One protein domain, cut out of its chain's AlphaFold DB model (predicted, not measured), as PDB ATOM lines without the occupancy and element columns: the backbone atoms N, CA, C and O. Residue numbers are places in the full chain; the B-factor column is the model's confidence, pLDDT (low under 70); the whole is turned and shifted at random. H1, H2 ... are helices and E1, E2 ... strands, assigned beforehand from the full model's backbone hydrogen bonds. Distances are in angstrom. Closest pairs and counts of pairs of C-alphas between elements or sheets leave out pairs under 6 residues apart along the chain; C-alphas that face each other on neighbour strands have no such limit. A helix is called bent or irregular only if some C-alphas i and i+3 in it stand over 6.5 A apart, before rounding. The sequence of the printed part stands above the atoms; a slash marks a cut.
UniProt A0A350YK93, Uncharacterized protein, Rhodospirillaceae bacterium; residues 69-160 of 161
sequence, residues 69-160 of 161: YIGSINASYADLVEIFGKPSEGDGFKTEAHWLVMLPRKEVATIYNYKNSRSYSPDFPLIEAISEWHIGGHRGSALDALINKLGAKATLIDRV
ATOM      1  N   TYR A  69     -22.038  27.908 -18.570       97.06
ATOM      2  CA  TYR A  69     -22.930  27.729 -17.428       97.06
ATOM      3  C   TYR A  69     -22.179  27.065 -16.267       97.06
ATOM      4  O   TYR A  69     -21.564  26.016 -16.460       97.06
ATOM      5  N   ILE A  70     -22.231  27.677 -15.084       97.31
ATOM      6  CA  ILE A  70     -21.608  27.157 -13.856       97.31
ATOM      7  C   ILE A  70     -22.613  26.939 -12.718       97.31
ATOM      8  O   ILE A  70     -22.263  26.304 -11.723       97.31
ATOM      9  N   GLY A  71     -23.851  27.414 -12.858       97.88
ATOM     10  CA  GLY A  71     -24.925  27.219 -11.886       97.88
ATOM     11  C   GLY A  71     -26.039  28.243 -12.049       97.88
ATOM     12  O   GLY A  71     -25.974  29.095 -12.937       97.88
ATOM     13  N   SER A  72     -27.018  28.192 -11.154       98.25
ATOM     14  CA  SER A  72     -28.144  29.128 -11.123       98.25
ATOM     15  C   SER A  72     -28.353  29.700  -9.730       98.25
ATOM     16  O   SER A  72     -28.045  29.063  -8.716       98.25
ATOM     17  N   ILE A  73     -28.893  30.913  -9.681       98.38
ATOM     18  CA  ILE A  73     -29.274  31.592  -8.444       98.38
ATOM     19  C   ILE A  73     -30.727  32.048  -8.512       98.38
ATOM     20  O   ILE A  73     -31.251  32.335  -9.590       98.38
ATOM     21  N   ASN A  74     -31.350  32.169  -7.346       98.38
ATOM     22  CA  ASN A  74     -32.551  32.959  -7.178       98.38
ATOM     23  C   ASN A  74     -32.153  34.377  -6.739       98.38
ATOM     24  O   ASN A  74     -31.416  34.508  -5.764       98.38
ATOM     25  N   ALA A  75     -32.600  35.410  -7.450       98.25
ATOM     26  CA  ALA A  75     -32.437  36.823  -7.101       98.25
ATOM     27  C   ALA A  75     -33.513  37.658  -7.812       98.25
ATOM     28  O   ALA A  75     -33.872  37.360  -8.950       98.25
ATOM     29  N   SER A  76     -34.021  38.724  -7.191       98.12
ATOM     30  CA  SER A  76     -34.999  39.581  -7.872       98.12
ATOM     31  C   SER A  76     -34.338  40.420  -8.975       98.12
ATOM     32  O   SER A  76     -33.196  40.864  -8.830       98.12
ATOM     33  N   TYR A  77     -35.060  40.688 -10.069       98.06
ATOM     34  CA  TYR A  77     -34.588  41.606 -11.114       98.06
ATOM     35  C   TYR A  77     -34.196  42.976 -10.536       98.06
ATOM     36  O   TYR A  77     -33.159  43.535 -10.893       98.06
ATOM     37  N   ALA A  78     -35.002  43.499  -9.608       97.94
ATOM     38  CA  ALA A  78     -34.765  44.787  -8.968       97.94
ATOM     39  C   ALA A  78     -33.443  44.816  -8.183       97.94
ATOM     40  O   ALA A  78     -32.688  45.776  -8.320       97.94
ATOM     41  N   ASP A  79     -33.123  43.755  -7.437       98.06
ATOM     42  CA  ASP A  79     -31.856  43.648  -6.708       98.06
ATOM     43  C   ASP A  79     -30.654  43.593  -7.657       98.06
ATOM     44  O   ASP A  79     -29.634  44.238  -7.405       98.06
ATOM     45  N   LEU A  80     -30.767  42.858  -8.770       98.19
ATOM     46  CA  LEU A  80     -29.711  42.816  -9.784       98.19
ATOM     47  C   LEU A  80     -29.490  44.193 -10.417       98.19
ATOM     48  O   LEU A  80     -28.342  44.605 -10.586       98.19
ATOM     49  N   VAL A  81     -30.565  44.931 -10.707       98.00
ATOM     50  CA  VAL A  81     -30.474  46.301 -11.233       98.00
ATOM     51  C   VAL A  81     -29.887  47.269 -10.210       98.00
ATOM     52  O   VAL A  81     -29.064  48.108 -10.574       98.00
ATOM     53  N   GLU A  82     -30.266  47.157  -8.939       97.25
ATOM     54  CA  GLU A  82     -29.728  47.991  -7.861       97.25
ATOM     55  C   GLU A  82     -28.212  47.798  -7.705       97.25
ATOM     56  O   GLU A  82     -27.475  48.767  -7.529       97.25
ATOM     57  N   ILE A  83     -27.731  46.555  -7.806       96.88
ATOM     58  CA  ILE A  83     -26.323  46.212  -7.559       96.88
ATOM     59  C   ILE A  83     -25.449  46.403  -8.805       96.88
ATOM     60  O   ILE A  83     -24.299  46.838  -8.690       96.88
ATOM     61  N   PHE A  84     -25.954  46.049  -9.991       97.06
ATOM     62  CA  PHE A  84     -25.162  45.983 -11.226       97.06
ATOM     63  C   PHE A  84     -25.571  47.006 -12.291       97.06
ATOM     64  O   PHE A  84     -24.913  47.095 -13.329       97.06
ATOM     65  N   GLY A  85     -26.615  47.799 -12.048       97.31
ATOM     66  CA  GLY A  85     -27.186  48.713 -13.034       97.31
ATOM     67  C   GLY A  85     -28.097  48.000 -14.036       97.31
ATOM     68  O   GLY A  85     -28.428  46.827 -13.885       97.31
ATOM     69  N   LYS A  86     -28.532  48.715 -15.079       97.19
ATOM     70  CA  LYS A  86     -29.413  48.138 -16.107       97.19
ATOM     71  C   LYS A  86     -28.712  46.996 -16.864       97.19
ATOM     72  O   LYS A  86     -27.522  47.132 -17.161       97.19
ATOM     73  N   PRO A  87     -29.429  45.907 -17.199       97.06
ATOM     74  CA  PRO A  87     -28.863  44.837 -18.007       97.06
ATOM     75  C   PRO A  87     -28.556  45.324 -19.421       97.06
ATOM     76  O   PRO A  87     -29.144  46.286 -19.917       97.06
ATOM     77  N   SER A  88     -27.660  44.604 -20.082       94.94
ATOM     78  CA  SER A  88     -27.533  44.638 -21.535       94.94
ATOM     79  C   SER A  88     -28.621  43.777 -22.177       94.94
ATOM     80  O   SER A  88     -29.079  42.793 -21.589       94.94
ATOM     81  N   GLU A  89     -29.021  44.144 -23.392       90.88
ATOM     82  CA  GLU A  89     -30.026  43.413 -24.165       90.88
ATOM     83  C   GLU A  89     -29.507  42.028 -24.570       90.88
ATOM     84  O   GLU A  89     -28.337  41.864 -24.924       90.88
ATOM     85  N   GLY A  90     -30.364  41.014 -24.478       86.00
ATOM     86  CA  GLY A  90     -30.066  39.667 -24.959       86.00
ATOM     87  C   GLY A  90     -30.199  39.509 -26.478       86.00
ATOM     88  O   GLY A  90     -30.181  40.469 -27.242       86.00
ATOM     89  N   ASP A  91     -30.347  38.263 -26.925       84.56
ATOM     90  CA  ASP A  91     -30.546  37.898 -28.337       84.56
ATOM     91  C   ASP A  91     -31.984  38.119 -28.843       84.56
ATOM     92  O   ASP A  91     -32.278  37.834 -30.005       84.56
ATOM     93  N   GLY A  92     -32.884  38.595 -27.979       79.25
ATOM     94  CA  GLY A  92     -34.297  38.803 -28.301       79.25
ATOM     95  C   GLY A  92     -35.085  37.500 -28.461       79.25
ATOM     96  O   GLY A  92     -36.211  37.529 -28.950       79.25
ATOM     97  N   PHE A  93     -34.513  36.358 -28.066       89.31
ATOM     98  CA  PHE A  93     -35.169  35.055 -28.122       89.31
ATOM     99  C   PHE A  93     -34.938  34.260 -26.838       89.31
ATOM    100  O   PHE A  93     -35.794  34.241 -25.954       89.31
ATOM    101  N   LYS A  94     -33.788  33.590 -26.704       91.94
ATOM    102  CA  LYS A  94     -33.489  32.739 -25.537       91.94
ATOM    103  C   LYS A  94     -33.069  33.556 -24.328       91.94
ATOM    104  O   LYS A  94     -33.167  33.054 -23.213       91.94
ATOM    105  N   THR A  95     -32.570  34.757 -24.565       93.81
ATOM    106  CA  THR A  95     -32.031  35.672 -23.570       93.81
ATOM    107  C   THR A  95     -32.589  37.061 -23.858       93.81
ATOM    108  O   THR A  95     -32.636  37.507 -25.003       93.81
ATOM    109  N   GLU A  96     -33.019  37.748 -22.815       94.31
ATOM    110  CA  GLU A  96     -33.635  39.074 -22.884       94.31
ATOM    111  C   GLU A  96     -32.808  40.096 -22.099       94.31
ATOM    112  O   GLU A  96     -32.579  41.201 -22.583       94.31
ATOM    113  N   ALA A  97     -32.274  39.699 -20.941       95.69
ATOM    114  CA  ALA A  97     -31.420  40.518 -20.094       95.69
ATOM    115  C   ALA A  97     -30.171  39.749 -19.662       95.69
ATOM    116  O   ALA A  97     -30.243  38.586 -19.245       95.69
ATOM    117  N   HIS A  98     -29.025  40.427 -19.711       96.25
ATOM    118  CA  HIS A  98     -27.792  39.902 -19.145       96.25
ATOM    119  C   HIS A  98     -26.906  40.981 -18.516       96.25
ATOM    120  O   HIS A  98     -26.920  42.146 -18.911       96.25
ATOM    121  N   TRP A  99     -26.074  40.570 -17.562       97.00
ATOM    122  CA  TRP A  99     -25.021  41.385 -16.964       97.00
ATOM    123  C   TRP A  99     -23.667  40.719 -17.128       97.00
ATOM    124  O   TRP A  99     -23.552  39.495 -17.048       97.00
ATOM    125  N   LEU A 100     -22.636  41.547 -17.277       95.75
ATOM    126  CA  LEU A 100     -21.244  41.160 -17.114       95.75
ATOM    127  C   LEU A 100     -20.722  41.729 -15.794       95.75
ATOM    128  O   LEU A 100     -20.600  42.943 -15.641       95.75
ATOM    129  N   VAL A 101     -20.379  40.856 -14.854       95.44
ATOM    130  CA  VAL A 101     -19.899  41.248 -13.529       95.44
ATOM    131  C   VAL A 101     -18.418  40.928 -13.407       95.44
ATOM    132  O   VAL A 101     -18.006  39.768 -13.451       95.44
ATOM    133  N   MET A 102     -17.610  41.970 -13.209       93.44
ATOM    134  CA  MET A 102     -16.207  41.821 -12.833       93.44
ATOM    135  C   MET A 102     -16.110  41.466 -11.349       93.44
ATOM    136  O   MET A 102     -16.620  42.182 -10.481       93.44
ATOM    137  N   LEU A 103     -15.438  40.358 -11.062       91.94
ATOM    138  CA  LEU A 103     -15.258  39.812  -9.724       91.94
ATOM    139  C   LEU A 103     -13.795  39.970  -9.270       91.94
ATOM    140  O   LEU A 103     -12.910  40.307 -10.073       91.94
ATOM    141  N   PRO A 104     -13.495  39.754  -7.975       88.12
ATOM    142  CA  PRO A 104     -12.122  39.747  -7.483       88.12
ATOM    143  C   PRO A 104     -11.219  38.792  -8.276       88.12
ATOM    144  O   PRO A 104     -11.679  37.865  -8.934       88.12
ATOM    145  N   ARG A 105      -9.901  39.015  -8.208       86.06
ATOM    146  CA  ARG A 105      -8.887  38.185  -8.896       86.06
ATOM    147  C   ARG A 105      -9.037  38.134 -10.426       86.06
ATOM    148  O   ARG A 105      -8.507  37.225 -11.056       86.06
ATOM    149  N   LYS A 106      -9.676  39.152 -11.020       83.12
ATOM    150  CA  LYS A 106      -9.963  39.241 -12.466       83.12
ATOM    151  C   LYS A 106     -10.847  38.089 -12.962       83.12
ATOM    152  O   LYS A 106     -10.754  37.705 -14.126       83.12
ATOM    153  N   GLU A 107     -11.676  37.539 -12.082       91.12
ATOM    154  CA  GLU A 107     -12.743  36.632 -12.483       91.12
ATOM    155  C   GLU A 107     -13.915  37.422 -13.067       91.12
ATOM    156  O   GLU A 107     -14.046  38.635 -12.884       91.12
ATOM    157  N   VAL A 108     -14.762  36.711 -13.797       93.81
ATOM    158  CA  VAL A 108     -15.928  37.263 -14.474       93.81
ATOM    159  C   VAL A 108     -17.094  36.309 -14.278       93.81
ATOM    160  O   VAL A 108     -16.916  35.088 -14.348       93.81
ATOM    161  N   ALA A 109     -18.271  36.875 -14.035       96.81
ATOM    162  CA  ALA A 109     -19.529  36.153 -14.087       96.81
ATOM    163  C   ALA A 109     -20.474  36.838 -15.073       96.81
ATOM    164  O   ALA A 109     -20.549  38.068 -15.117       96.81
ATOM    165  N   THR A 110     -21.201  36.045 -15.849       97.06
ATOM    166  CA  THR A 110     -22.387  36.510 -16.561       97.06
ATOM    167  C   THR A 110     -23.621  36.106 -15.773       97.06
ATOM    168  O   THR A 110     -23.688  34.995 -15.261       97.06
ATOM    169  N   ILE A 111     -24.587  37.010 -15.660       97.88
ATOM    170  CA  ILE A 111     -25.908  36.729 -15.086       97.88
ATOM    171  C   ILE A 111     -26.890  36.901 -16.226       97.88
ATOM    172  O   ILE A 111     -26.869  37.955 -16.858       97.88
ATOM    173  N   TYR A 112     -27.697  35.898 -16.533       97.44
ATOM    174  CA  TYR A 112     -28.608  35.973 -17.669       97.44
ATOM    175  C   TYR A 112     -29.850  35.124 -17.448       97.44
ATOM    176  O   TYR A 112     -29.825  34.108 -16.753       97.44
ATOM    177  N   ASN A 113     -30.949  35.546 -18.057       97.19
ATOM    178  CA  ASN A 113     -32.133  34.711 -18.163       97.19
ATOM    179  C   ASN A 113     -31.943  33.725 -19.326       97.19
ATOM    180  O   ASN A 113     -31.320  34.072 -20.330       97.19
ATOM    181  N   TYR A 114     -32.465  32.504 -19.220       96.62
ATOM    182  CA  TYR A 114     -32.390  31.531 -20.310       96.62
ATOM    183  C   TYR A 114     -33.718  30.809 -20.482       96.62
ATOM    184  O   TYR A 114     -34.081  29.949 -19.686       96.62
ATOM    185  N   LYS A 115     -34.422  31.136 -21.569       96.06
ATOM    186  CA  LYS A 115     -35.688  30.504 -21.965       96.06
ATOM    187  C   LYS A 115     -36.753  30.500 -20.863       96.06
ATOM    188  O   LYS A 115     -37.521  29.551 -20.767       96.06
ATOM    189  N   ASN A 116     -36.787  31.537 -20.034       96.44
ATOM    190  CA  ASN A 116     -37.695  31.647 -18.890       96.44
ATOM    191  C   ASN A 116     -38.394  33.018 -18.797       96.44
ATOM    192  O   ASN A 116     -39.009  33.320 -17.778       96.44
ATOM    193  N   SER A 117     -38.327  33.838 -19.853       95.38
ATOM    194  CA  SER A 117     -39.069  35.101 -19.977       95.38
ATOM    195  C   SER A 117     -39.956  35.112 -21.227       95.38
ATOM    196  O   SER A 117     -39.861  34.225 -22.089       95.38
ATOM    197  N   ARG A 118     -40.816  36.135 -21.335       94.56
ATOM    198  CA  ARG A 118     -41.725  36.336 -22.477       94.56
ATOM    199  C   ARG A 118     -41.045  36.331 -23.841       94.56
ATOM    200  O   ARG A 118     -41.693  35.935 -24.806       94.56
ATOM    201  N   SER A 119     -39.773  36.732 -23.936       93.31
ATOM    202  CA  SER A 119     -39.034  36.696 -25.208       93.31
ATOM    203  C   SER A 119     -38.979  35.294 -25.826       93.31
ATOM    204  O   SER A 119     -38.917  35.156 -27.045       93.31
ATOM    205  N   TYR A 120     -39.008  34.245 -24.996       95.00
ATOM    206  CA  TYR A 120     -38.937  32.862 -25.457       95.00
ATOM    207  C   TYR A 120     -40.315  32.212 -25.623       95.00
ATOM    208  O   TYR A 120     -40.509  31.423 -26.548       95.00
ATOM    209  N   SER A 121     -41.263  32.512 -24.730       94.88
ATOM    210  CA  SER A 121     -42.640  32.007 -24.793       94.88
ATOM    211  C   SER A 121     -43.616  33.004 -24.162       94.88
ATOM    212  O   SER A 121     -43.336  33.480 -23.061       94.88
ATOM    213  N   PRO A 122     -44.784  33.287 -24.774       94.50
ATOM    214  CA  PRO A 122     -45.766  34.225 -24.220       94.50
ATOM    215  C   PRO A 122     -46.312  33.813 -22.841       94.50
ATOM    216  O   PRO A 122     -46.730  34.682 -22.075       94.50
ATOM    217  N   ASP A 123     -46.261  32.519 -22.514       96.69
ATOM    218  CA  ASP A 123     -46.722  31.965 -21.233       96.69
ATOM    219  C   ASP A 123     -45.765  32.258 -20.065       96.69
ATOM    220  O   ASP A 123     -46.113  32.059 -18.900       96.69
ATOM    221  N   PHE A 124     -44.549  32.728 -20.354       96.38
ATOM    222  CA  PHE A 124     -43.560  33.071 -19.340       96.38
ATOM    223  C   PHE A 124     -43.745  34.493 -18.787       96.38
ATOM    224  O   PHE A 124     -44.399  35.340 -19.403       96.38
ATOM    225  N   PRO A 125     -43.212  34.773 -17.583       96.69
ATOM    226  CA  PRO A 125     -43.289  36.098 -16.973       96.69
ATOM    227  C   PRO A 125     -42.520  37.168 -17.766       96.69
ATOM    228  O   PRO A 125     -41.660  36.872 -18.601       96.69
ATOM    229  N   LEU A 126     -42.825  38.439 -17.476       96.62
ATOM    230  CA  LEU A 126     -41.975  39.565 -17.887       96.62
ATOM    231  C   LEU A 126     -40.591  39.450 -17.252       96.62
ATOM    232  O   LEU A 126     -40.449  38.861 -16.177       96.62
ATOM    233  N   ILE A 127     -39.595  40.069 -17.884       95.94
ATOM    234  CA  ILE A 127     -38.215  40.036 -17.404       95.94
ATOM    235  C   ILE A 127     -38.060  40.634 -15.999       95.94
ATOM    236  O   ILE A 127     -37.258  40.155 -15.204       95.94
ATOM    237  N   GLU A 128     -38.879  41.614 -15.629       96.94
ATOM    238  CA  GLU A 128     -38.856  42.211 -14.293       96.94
ATOM    239  C   GLU A 128     -39.433  41.286 -13.208       96.94
ATOM    240  O   GLU A 128     -39.214  41.518 -12.020       96.94
ATOM    241  N   ALA A 129     -40.173  40.245 -13.600       97.25
ATOM    242  CA  ALA A 129     -40.833  39.310 -12.694       97.25
ATOM    243  C   ALA A 129     -40.089  37.972 -12.538       97.25
ATOM    244  O   ALA A 129     -40.505  37.142 -11.725       97.25
ATOM    245  N   ILE A 130     -39.005  37.736 -13.286       96.81
ATOM    246  CA  ILE A 130     -38.202  36.522 -13.102       96.81
ATOM    247  C   ILE A 130     -37.316  36.625 -11.861       96.81
ATOM    248  O   ILE A 130     -36.820  37.693 -11.498       96.81
ATOM    249  N   SER A 131     -37.113  35.477 -11.221       97.12
ATOM    250  CA  SER A 131     -36.211  35.345 -10.077       97.12
ATOM    251  C   SER A 131     -35.112  34.309 -10.287       97.12
ATOM    252  O   SER A 131     -34.122  34.343  -9.572       97.12
ATOM    253  N   GLU A 132     -35.243  33.416 -11.266       98.25
ATOM    254  CA  GLU A 132     -34.226  32.416 -11.589       98.25
ATOM    255  C   GLU A 132     -33.284  32.933 -12.679       98.25
ATOM    256  O   GLU A 132     -33.713  33.270 -13.789       98.25
ATOM    257  N   TRP A 133     -31.993  32.966 -12.352       98.31
ATOM    258  CA  TRP A 133     -30.940  33.488 -13.213       98.31
ATOM    259  C   TRP A 133     -29.827  32.469 -13.381       98.31
ATOM    260  O   TRP A 133     -29.287  31.943 -12.404       98.31
ATOM    261  N   HIS A 134     -29.443  32.243 -14.630       97.94
ATOM    262  CA  HIS A 134     -28.310  31.402 -14.966       97.94
ATOM    263  C   HIS A 134     -27.022  32.202 -14.809       97.94
ATOM    264  O   HIS A 134     -26.929  33.364 -15.219       97.94
ATOM    265  N   ILE A 135     -26.017  31.552 -14.232       98.00
ATOM    266  CA  ILE A 135     -24.697  32.118 -14.022       98.00
ATOM    267  C   ILE A 135     -23.713  31.450 -14.969       98.00
ATOM    268  O   ILE A 135     -23.529  30.229 -14.954       98.00
ATOM    269  N   GLY A 136     -23.057  32.266 -15.784       96.81
ATOM    270  CA  GLY A 136     -21.921  31.856 -16.587       96.81
ATOM    271  C   GLY A 136     -20.606  32.296 -15.957       96.81
ATOM    272  O   GLY A 136     -20.522  33.340 -15.318       96.81
ATOM    273  N   GLY A 137     -19.552  31.515 -16.148       95.56
ATOM    274  CA  GLY A 137     -18.200  31.871 -15.730       95.56
ATOM    275  C   GLY A 137     -17.175  30.879 -16.260       95.56
ATOM    276  O   GLY A 137     -17.506  29.959 -17.004       95.56
ATOM    277  N   HIS A 138     -15.907  31.071 -15.905       92.62
ATOM    278  CA  HIS A 138     -14.842  30.131 -16.285       92.62
ATOM    279  C   HIS A 138     -14.584  29.054 -15.226       92.62
ATOM    280  O   HIS A 138     -13.941  28.046 -15.521       92.62
ATOM    281  N   ARG A 139     -14.999  29.299 -13.977       91.25
ATOM    282  CA  ARG A 139     -14.739  28.453 -12.803       91.25
ATOM    283  C   ARG A 139     -15.855  28.627 -11.777       91.25
ATOM    284  O   ARG A 139     -16.424  29.711 -11.683       91.25
ATOM    285  N   GLY A 140     -16.097  27.602 -10.957       90.88
ATOM    286  CA  GLY A 140     -17.091  27.656  -9.876       90.88
ATOM    287  C   GLY A 140     -16.824  28.745  -8.826       90.88
ATOM    288  O   GLY A 140     -17.767  29.287  -8.263       90.88
ATOM    289  N   SER A 141     -15.565  29.160  -8.636       93.12
ATOM    290  CA  SER A 141     -15.204  30.271  -7.740       93.12
ATOM    291  C   SER A 141     -15.883  31.595  -8.102       93.12
ATOM    292  O   SER A 141     -16.156  32.400  -7.212       93.12
ATOM    293  N   ALA A 142     -16.209  31.803  -9.383       94.56
ATOM    294  CA  ALA A 142     -16.912  32.994  -9.838       94.56
ATOM    295  C   ALA A 142     -18.353  33.023  -9.308       94.56
ATOM    296  O   ALA A 142     -18.840  34.080  -8.913       94.56
ATOM    297  N   LEU A 143     -19.012  31.861  -9.227       95.56
ATOM    298  CA  LEU A 143     -20.342  31.732  -8.630       95.56
ATOM    299  C   LEU A 143     -20.297  32.035  -7.129       95.56
ATOM    300  O   LEU A 143     -21.109  32.817  -6.642       95.56
ATOM    301  N   ASP A 144     -19.318  31.487  -6.406       94.38
ATOM    302  CA  ASP A 144     -19.169  31.750  -4.970       94.38
ATOM    303  C   ASP A 144     -18.876  33.241  -4.699       94.38
ATOM    304  O   ASP A 144     -19.462  33.854  -3.806       94.38
ATOM    305  N   ALA A 145     -18.006  33.863  -5.501       95.62
ATOM    306  CA  ALA A 145     -17.713  35.292  -5.405       95.62
ATOM    307  C   ALA A 145     -18.929  36.167  -5.750       95.62
ATOM    308  O   ALA A 145     -19.136  37.199  -5.106       95.62
ATOM    309  N   LEU A 146     -19.741  35.757  -6.729       96.50
ATOM    310  CA  LEU A 146     -20.977  36.444  -7.085       96.50
ATOM    311  C   LEU A 146     -22.010  36.365  -5.955       96.50
ATOM    312  O   LEU A 146     -22.560  37.394  -5.572       96.50
ATOM    313  N   ILE A 147     -22.232  35.179  -5.381       96.12
ATOM    314  CA  ILE A 147     -23.159  34.989  -4.254       96.12
ATOM    315  C   ILE A 147     -22.715  35.822  -3.052       96.12
ATOM    316  O   ILE A 147     -23.525  36.541  -2.474       96.12
ATOM    317  N   ASN A 148     -21.420  35.825  -2.724       95.38
ATOM    318  CA  ASN A 148     -20.887  36.674  -1.654       95.38
ATOM    319  C   ASN A 148     -21.123  38.170  -1.916       95.38
ATOM    320  O   ASN A 148     -21.358  38.928  -0.979       95.38
ATOM    321  N   LYS A 149     -21.063  38.603  -3.182       95.88
ATOM    322  CA  LYS A 149     -21.331  39.993  -3.576       95.88
ATOM    323  C   LYS A 149     -22.817  40.355  -3.477       95.88
ATOM    324  O   LYS A 149     -23.127  41.489  -3.130       95.88
ATOM    325  N   LEU A 150     -23.707  39.413  -3.786       96.31
ATOM    326  CA  LEU A 150     -25.161  39.572  -3.675       96.31
ATOM    327  C   LEU A 150     -25.651  39.477  -2.221       96.31
ATOM    328  O   LEU A 150     -26.662  40.081  -1.862       96.31
ATOM    329  N   GLY A 151     -24.925  38.756  -1.365       95.81
ATOM    330  CA  GLY A 151     -25.270  38.579   0.041       95.81
ATOM    331  C   GLY A 151     -26.646  37.930   0.209       95.81
ATOM    332  O   GLY A 151     -26.984  36.980  -0.489       95.81
ATOM    333  N   ALA A 152     -27.462  38.464   1.120       95.44
ATOM    334  CA  ALA A 152     -28.801  37.939   1.411       95.44
ATOM    335  C   ALA A 152     -29.821  38.122   0.268       95.44
ATOM    336  O   ALA A 152     -30.921  37.582   0.352       95.44
ATOM    337  N   LYS A 153     -29.474  38.874  -0.786       96.81
ATOM    338  CA  LYS A 153     -30.346  39.125  -1.945       96.81
ATOM    339  C   LYS A 153     -30.334  37.990  -2.973       96.81
ATOM    340  O   LYS A 153     -31.059  38.066  -3.961       96.81
ATOM    341  N   ALA A 154     -29.513  36.956  -2.766       97.12
ATOM    342  CA  ALA A 154     -29.492  35.798  -3.643       97.12
ATOM    343  C   ALA A 154     -29.330  34.475  -2.895       97.12
ATOM    344  O   ALA A 154     -28.627  34.389  -1.887       97.12
ATOM    345  N   THR A 155     -29.934  33.420  -3.436       97.44
ATOM    346  CA  THR A 155     -29.755  32.042  -2.965       97.44
ATOM    347  C   THR A 155     -29.305  31.138  -4.107       97.44
ATOM    348  O   THR A 155     -29.676  31.331  -5.260       97.44
ATOM    349  N   LEU A 156     -28.457  30.157  -3.802       97.50
ATOM    350  CA  LEU A 156     -28.002  29.172  -4.782       97.50
ATOM    351  C   LEU A 156     -29.144  28.201  -5.117       97.50
ATOM    352  O   LEU A 156     -29.735  27.631  -4.201       97.50
ATOM    353  N   ILE A 157     -29.396  27.970  -6.407       97.50
ATOM    354  CA  ILE A 157     -30.315  26.927  -6.889       97.50
ATOM    355  C   ILE A 157     -29.522  25.651  -7.176       97.50
ATOM    356  O   ILE A 157     -29.770  24.605  -6.577       97.50
ATOM    357  N   ASP A 158     -28.517  25.748  -8.046       97.06
ATOM    358  CA  ASP A 158     -27.656  24.631  -8.420       97.06
ATOM    359  C   ASP A 158     -26.260  25.101  -8.852       97.06
ATOM    360  O   ASP A 158     -26.009  26.292  -9.051       97.06
ATOM    361  N   ARG A 159     -25.338  24.143  -8.978       95.94
ATOM    362  CA  ARG A 159     -23.993  24.347  -9.522       95.94
ATOM    363  C   ARG A 159     -23.565  23.151 -10.360       95.94
ATOM    364  O   ARG A 159     -23.898  22.008 -10.038       95.94
ATOM    365  N   VAL A 160     -22.772  23.413 -11.392       91.56
ATOM    366  CA  VAL A 160     -22.088  22.359 -12.149       91.56
ATOM    367  C   VAL A 160     -21.077  21.668 -11.225       91.56
ATOM    368  O   VAL A 160     -20.383  22.337 -10.458       91.56
TER     369      VAL A 160
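This is residues 69 to 160 of the 161 residues of an uncharacterized protein of Rhodospirillaceae bacterium (UniProt A0A350YK93). A strongly twisted sheet of five strands curls round one helix, H2, while a second, shorter helix, H1, lies beside the strands, near E2 and the last residues of H2. The turn between E2 and E3 lies at one end of the longest axis, and the long loop of residues 113 to 131 reaches to the other. The printed part has 92 residues, with two named helices and five named strands in the order E1 H1 E2 E3 E4 H2 E5; the sheet runs E2 E3 E4 E1 E5, all antiparallel, and the class is mixed, helices and strands. The whole is compact, with a radius of gyration of the C-alphas of 12.3 A, yet elongated, with spans of 39 by 23 by 22 A.

In the sheet, E2, residues 97 to 102, and E3, residues 108 to 112, form a hairpin, with N 99 and O 111 2.8 A apart. E3 and E4, residues 132 to 137, are also a hairpin, with N 110 and O 136 at 2.8 A; E2 E3 E4 is a meander, each strand the antiparallel neighbour of the one before. E4 pairs with E1, residues 69 to 75, through N 135 and O 71 at 2.8 A. E1 pairs with the edge strand E5, residues 154 to 159, through N 74 and O 155 at 2.8 A. H2, residues 140 to 153, is on the sheet; its closest C-alphas to E3 are those of Ala 142 and Ala 109, 5.9 A apart. E4, H2 and E5 make a split strand-helix-strand unit, two strands running the same way with E1 between them, and its crossover is right-handed. H1, residues 77 to 84, is on the sheet at a height of 8.7 A, only just over none of the strands, with 2 C-alphas falling on E3 and 2 on E4. H1 and H2 are close but not clearly touching, the C-alphas of Asp 79 and Lys 153 being 6.7 A apart. Every O i to N i+4 pair is within hydrogen-bond range in H1, and 8 of 10 in H2.

E1 begins at C-alpha 69, (-22.930, 27.729, -17.428), and is 16.7 A long. E2 measures 16.9 A, E3 13.1 A, E4 16.6 A and E5 14.0 A. H1 measures 10.4 A. H2, 19.2 A, begins at C-alpha 140, (-17.091, 27.656, -9.876), and is irregular: C-alphas 149 and 152 are 9.2 A apart. E5 ends at C-alpha 159, (-23.993, 24.347, -9.522).

The two C-alphas farthest apart, those of Arg 105 and Asp 123, are 40.3 A apart. The printed part has no cut; its long links are H1 to E2 and E3 to E4. No printed residue is under 70 in pLDDT.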